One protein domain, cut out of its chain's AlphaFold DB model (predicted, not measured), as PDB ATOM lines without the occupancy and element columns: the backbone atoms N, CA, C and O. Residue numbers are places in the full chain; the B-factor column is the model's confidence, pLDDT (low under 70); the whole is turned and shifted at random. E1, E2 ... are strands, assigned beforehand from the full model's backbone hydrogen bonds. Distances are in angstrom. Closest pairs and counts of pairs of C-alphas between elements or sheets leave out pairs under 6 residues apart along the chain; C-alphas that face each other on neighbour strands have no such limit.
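AT A GLANCE: This is residues 343 to 387 of the 460 residues of an uncharacterized protein of Clostridium sp. L2-50 (UniProt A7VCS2). You meet little regular structure first: a mostly looped chain whose two short strands, E1 and E2, sit near each other, while residues 348 to 384 wind away and fold back between them. Two short antiparallel pairings tie parts of that stretch together. The printed part has 45 residues, no named helix and two named strands, E1 then E2, holding 6 residues; the class is all strand. It is compact, with a radius of gyration of the C-alphas of 9.9 A and spans of 28 by 23 by 13 A.

IN THESE COORDINATES: Find C-alpha 345 at (356.539, 303.927, 202.258); there E1, residues 345 to 347, begins and runs 6.1 A. E2, residues 385 to 387, runs 7.1 A to C-alpha 387 at (356.965, 309.457, 212.877).

HOW THE PARTS SIT: E1 and E2 are near each other, their closest C-alphas 8.4 A apart; each pairs with no named strand. Between them, look for residues 350 to 351 paired antiparallel with 376 to 377, and 360 to 361 with 364 to 365.

THE WHOLE: The C-alphas of Asp 344 and Gly 371, the two farthest apart, are 29.0 A apart. The printed part has no cut, and the link from E1 to E2 is long, 37 residues. The model's pLDDT is under 70 at residues 361 to 363.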
ATOM      1  N   CYS A 343     359.783 308.225 199.508       87.19
ATOM      2  CA  CYS A 343     359.559 306.831 199.109       87.19
ATOM      3  C   CYS A 343     358.073 306.436 199.092       87.19
ATOM      4  O   CYS A 343     357.736 305.421 198.491       87.19
ATOM      5  N   ASP A 344     357.209 307.219 199.748       86.50
ATOM      6  CA  ASP A 344     355.789 306.917 199.972       86.50
ATOM      7  C   ASP A 344     355.572 305.557 200.668       86.50
ATOM      8  O   ASP A 344     354.667 304.784 200.361       86.50
ATOM      9  N   SER A 345     356.460 305.236 201.611       86.25
ATOM     10  CA  SER A 345     356.539 303.927 202.258       86.25
ATOM     11  C   SER A 345     356.926 304.033 203.733       86.25
ATOM     12  O   SER A 345     357.516 305.017 204.198       86.25
ATOM     13  N   TYR A 346     356.586 302.987 204.491       86.00
ATOM     14  CA  TYR A 346     357.056 302.816 205.862       86.00
ATOM     15  C   TYR A 346     358.449 302.199 205.870       86.00
ATOM     16  O   TYR A 346     358.649 301.103 205.355       86.00
ATOM     17  N   GLU A 347     359.388 302.889 206.504       85.62
ATOM     18  CA  GLU A 347     360.817 302.620 206.388       85.62
ATOM     19  C   GLU A 347     361.468 302.333 207.741       85.62
ATOM     20  O   GLU A 347     360.951 302.676 208.811       85.62
ATOM     21  N   VAL A 348     362.647 301.713 207.691       85.81
ATOM     22  CA  VAL A 348     363.541 301.620 208.848       85.81
ATOM     23  C   VAL A 348     364.325 302.936 208.954       85.81
ATOM     24  O   VAL A 348     364.929 303.358 207.965       85.81
ATOM     25  N   PRO A 349     364.323 303.623 210.112       86.88
ATOM     26  CA  PRO A 349     365.085 304.856 210.269       86.88
ATOM     27  C   PRO A 349     366.574 304.581 210.471       86.88
ATOM     28  O   PRO A 349     366.961 303.747 211.285       86.88
ATOM     29  N   TYR A 350     367.411 305.384 209.823       87.62
ATOM     30  CA  TYR A 350     368.858 305.415 210.013       87.62
ATOM     31  C   TYR A 350     369.294 306.798 210.481       87.62
ATOM     32  O   TYR A 350     368.696 307.808 210.113       87.62
ATOM     33  N   CYS A 351     370.354 306.865 211.279       86.69
ATOM     34  CA  CYS A 351     370.959 308.127 211.677       86.69
ATOM     35  C   CYS A 351     371.520 308.849 210.447       86.69
ATOM     36  O   CYS A 351     372.310 308.272 209.691       86.69
ATOM     37  N   SER A 352     371.153 310.117 210.254       85.56
ATOM     38  CA  SER A 352     371.662 310.901 209.123       85.56
ATOM     39  C   SER A 352     373.186 311.039 209.156       85.56
ATOM     40  O   SER A 352     373.814 310.967 208.099       85.56
ATOM     41  N   GLU A 353     373.762 311.126 210.360       85.25
ATOM     42  CA  GLU A 353     375.180 311.411 210.599       85.25
ATOM     43  C   GLU A 353     376.070 310.157 210.554       85.25
ATOM     44  O   GLU A 353     377.033 310.116 209.796       85.25
ATOM     45  N   CYS A 354     375.761 309.113 211.337       85.56
ATOM     46  CA  CYS A 354     376.602 307.903 211.403       85.56
ATOM     47  C   CYS A 354     376.070 306.713 210.590       85.56
ATOM     48  O   CYS A 354     376.779 305.721 210.442       85.56
ATOM     49  N   GLY A 355     374.839 306.784 210.071       82.50
ATOM     50  CA  GLY A 355     374.234 305.705 209.285       82.50
ATOM     51  C   GLY A 355     373.785 304.479 210.087       82.50
ATOM     52  O   GLY A 355     373.315 303.521 209.483       82.50
ATOM     53  N   GLU A 356     373.896 304.484 211.419       85.62
ATOM     54  CA  GLU A 356     373.392 303.384 212.250       85.62
ATOM     55  C   GLU A 356     371.860 303.329 212.258       85.62
ATOM     56  O   GLU A 356     371.183 304.359 212.263       85.62
ATOM     57  N   GLU A 357     371.316 302.112 212.296       87.06
ATOM     58  CA  GLU A 357     369.881 301.863 212.423       87.06
ATOM     59  C   GLU A 357     369.349 302.402 213.760       87.06
ATOM     60  O   GLU A 357     369.813 302.028 214.844       87.06
ATOM     61  N   LEU A 358     368.338 303.265 213.692       84.06
ATOM     62  CA  LEU A 358     367.680 303.822 214.864       84.06
ATOM     63  C   LEU A 358     366.561 302.887 215.321       84.06
ATOM     64  O   LEU A 358     365.709 302.456 214.549       84.06
ATOM     65  N   ARG A 359     366.516 302.598 216.623       79.94
ATOM     66  CA  ARG A 359     365.473 301.740 217.203       79.94
ATOM     67  C   ARG A 359     364.410 302.561 217.912       79.94
ATOM     68  O   ARG A 359     364.712 303.423 218.740       79.94
ATOM     69  N   ILE A 360     363.154 302.214 217.652       75.00
ATOM     70  CA  ILE A 360     362.000 302.731 218.385       75.00
ATOM     71  C   ILE A 360     361.725 301.805 219.571       75.00
ATOM     72  O   ILE A 360     361.558 300.598 219.418       75.00
ATOM     73  N   SER A 361     361.665 302.371 220.774       68.44
ATOM     74  CA  SER A 361     361.356 301.645 222.006       68.44
ATOM     75  C   SER A 361     360.230 302.372 222.729       68.44
ATOM     76  O   SER A 361     360.396 303.527 223.103       68.44
ATOM     77  N   LYS A 362     359.095 301.695 222.958       63.66
ATOM     78  CA  LYS A 362     357.890 302.287 223.582       63.66
ATOM     79  C   LYS A 362     357.402 303.571 222.884       63.66
ATOM     80  O   LYS A 362     357.009 304.525 223.544       63.66
ATOM     81  N   GLY A 363     357.473 303.609 221.553       64.19
ATOM     82  CA  GLY A 363     357.033 304.760 220.752       64.19
ATOM     83  C   GLY A 363     357.975 305.968 220.764       64.19
ATOM     84  O   GLY A 363     357.649 306.997 220.184       64.19
ATOM     85  N   ILE A 364     359.149 305.852 221.393       70.69
ATOM     86  CA  ILE A 364     360.174 306.898 221.416       70.69
ATOM     87  C   ILE A 364     361.361 306.424 220.578       70.69
ATOM     88  O   ILE A 364     361.860 305.307 220.769       70.69
ATOM     89  N   LEU A 365     361.806 307.266 219.643       73.50
ATOM     90  CA  LEU A 365     363.041 307.035 218.902       73.50
ATOM     91  C   LEU A 365     364.215 307.242 219.861       73.50
ATOM     92  O   LEU A 365     364.333 308.306 220.469       73.50
ATOM     93  N   ARG A 366     365.046 306.215 220.050       71.75
ATOM     94  CA  ARG A 366     366.206 306.344 220.935       71.75
ATOM     95  C   ARG A 366     367.233 307.290 220.327       71.75
ATOM     96  O   ARG A 366     367.448 307.279 219.117       71.75
ATOM     97  N   GLU A 367     367.883 308.063 221.193       71.19
ATOM     98  CA  GLU A 367     369.060 308.844 220.825       71.19
ATOM     99  C   GLU A 367     370.123 307.926 220.213       71.19
ATOM    100  O   GLU A 367     370.349 306.803 220.678       71.19
ATOM    101  N   CYS A 368     370.753 308.401 219.141       77.31
ATOM    102  CA  CYS A 368     371.819 307.667 218.485       77.31
ATOM    103  C   CYS A 368     373.070 307.672 219.371       77.31
ATOM    104  O   CYS A 368     373.440 308.711 219.920       77.31
ATOM    105  N   GLY A 369     373.784 306.545 219.442       74.56
ATOM    106  CA  GLY A 369     375.024 306.433 220.222       74.56
ATOM    107  C   GLY A 369     376.160 307.363 219.768       74.56
ATOM    108  O   GLY A 369     377.147 307.502 220.482       74.56
ATOM    109  N   CYS A 370     376.022 308.028 218.614       79.12
ATOM    110  CA  CYS A 370     377.003 308.973 218.079       79.12
ATOM    111  C   CYS A 370     376.952 310.374 218.719       79.12
ATOM    112  O   CYS A 370     377.819 311.195 218.430       79.12
ATOM    113  N   GLY A 371     375.958 310.669 219.568       70.31
ATOM    114  CA  GLY A 371     375.849 311.946 220.288       70.31
ATOM    115  C   GLY A 371     375.401 313.146 219.441       70.31
ATOM    116  O   GLY A 371     375.347 314.263 219.952       70.31
ATOM    117  N   ALA A 372     375.070 312.937 218.163       72.12
ATOM    118  CA  ALA A 372     374.533 313.978 217.293       72.12
ATOM    119  C   ALA A 372     373.033 314.234 217.555       72.12
ATOM    120  O   ALA A 372     372.321 313.321 217.990       72.12
ATOM    121  N   PRO A 373     372.520 315.449 217.258       73.56
ATOM    122  CA  PRO A 373     371.088 315.728 217.302       73.56
ATOM    123  C   PRO A 373     370.314 314.720 216.451       73.56
ATOM    124  O   PRO A 373     370.725 314.401 215.337       73.56
ATOM    125  N   LEU A 374     369.188 314.235 216.974       72.75
ATOM    126  CA  LEU A 374     368.374 313.204 216.339       72.75
ATOM    127  C   LEU A 374     367.860 313.678 214.964       72.75
ATOM    128  O   LEU A 374     366.858 314.386 214.870       72.75
ATOM    129  N   LYS A 375     368.554 313.270 213.901       80.81
ATOM    130  CA  LYS A 375     368.147 313.414 212.500       80.81
ATOM    131  C   LYS A 375     368.125 312.038 211.852       80.81
ATOM    132  O   LYS A 375     369.047 311.244 212.054       80.81
ATOM    133  N   MET A 376     367.055 311.759 211.117       86.31
ATOM    134  CA  MET A 376     366.802 310.442 210.547       86.31
ATOM    135  C   MET A 376     366.669 310.502 209.025       86.31
ATOM    136  O   MET A 376     366.109 311.456 208.482       86.31
ATOM    137  N   LYS A 377     367.140 309.448 208.361       88.56
ATOM    138  CA  LYS A 377     366.959 309.185 206.931       88.56
ATOM    139  C   LYS A 377     366.445 307.762 206.703       88.56
ATOM    140  O   LYS A 377     366.618 306.909 207.573       88.56
ATOM    141  N   CYS A 378     365.810 307.499 205.562       88.25
ATOM    142  CA  CYS A 378     365.439 306.132 205.172       88.25
ATOM    143  C   CYS A 378     366.647 305.360 204.609       88.25
ATOM    144  O   CYS A 378     367.733 305.926 204.460       88.25
ATOM    145  N   ALA A 379     366.457 304.080 204.268       85.94
ATOM    146  CA  ALA A 379     367.493 303.246 203.650       85.94
ATOM    147  C   ALA A 379     368.052 303.854 202.345       85.94
ATOM    148  O   ALA A 379     369.254 303.791 202.100       85.94
ATOM    149  N   GLU A 380     367.194 304.522 201.569       86.69
ATOM    150  CA  GLU A 380     367.549 305.238 200.330       86.69
ATOM    151  C   GLU A 380     368.200 306.613 200.583       86.69
ATOM    152  O   GLU A 380     368.583 307.320 199.654       86.69
ATOM    153  N   GLY A 381     368.341 307.026 201.846       85.69
ATOM    154  CA  GLY A 381     369.028 308.257 202.230       85.69
ATOM    155  C   GLY A 381     368.176 309.531 202.226       85.69
ATOM    156  O   GLY A 381     368.725 310.611 202.438       85.69
ATOM    157  N   HIS A 382     366.855 309.446 202.042       89.56
ATOM    158  CA  HIS A 382     365.963 310.611 202.095       89.56
ATOM    159  C   HIS A 382     365.725 311.107 203.529       89.56
ATOM    160  O   HIS A 382     365.374 310.326 204.416       89.56
ATOM    161  N   GLU A 383     365.815 312.422 203.744       86.56
ATOM    162  CA  GLU A 383     365.637 313.065 205.061       86.56
ATOM    163  C   GLU A 383     364.186 313.490 205.364       86.56
ATOM    164  O   GLU A 383     363.897 314.052 206.416       86.56
ATOM    165  N   THR A 384     363.236 313.212 204.469       86.88
ATOM    166  CA  THR A 384     361.816 313.578 204.628       86.88
ATOM    167  C   THR A 384     361.026 312.545 205.444       86.88
ATOM    168  O   THR A 384     359.891 312.202 205.097       86.88
ATOM    169  N   CYS A 385     361.650 311.977 206.472       86.06
ATOM    170  CA  CYS A 385     361.073 310.920 207.293       86.06
ATOM    171  C   CYS A 385     360.314 311.511 208.488       86.06
ATOM    172  O   CYS A 385     360.831 312.382 209.186       86.06
ATOM    173  N   GLU A 386     359.105 311.017 208.751       87.25
ATOM    174  CA  GLU A 386     358.291 311.434 209.895       87.25
ATOM    175  C   GLU A 386     357.793 310.241 210.711       87.25
ATOM    176  O   GLU A 386     357.653 309.127 210.207       87.25
ATOM    177  N   ILE A 387     357.531 310.476 211.997       85.50
ATOM    178  CA  ILE A 387     356.965 309.457 212.877       85.50
ATOM    179  C   ILE A 387     355.447 309.459 212.701       85.50
ATOM    180  O   ILE A 387     354.779 310.421 213.075       85.50
TER     181      ILE A 387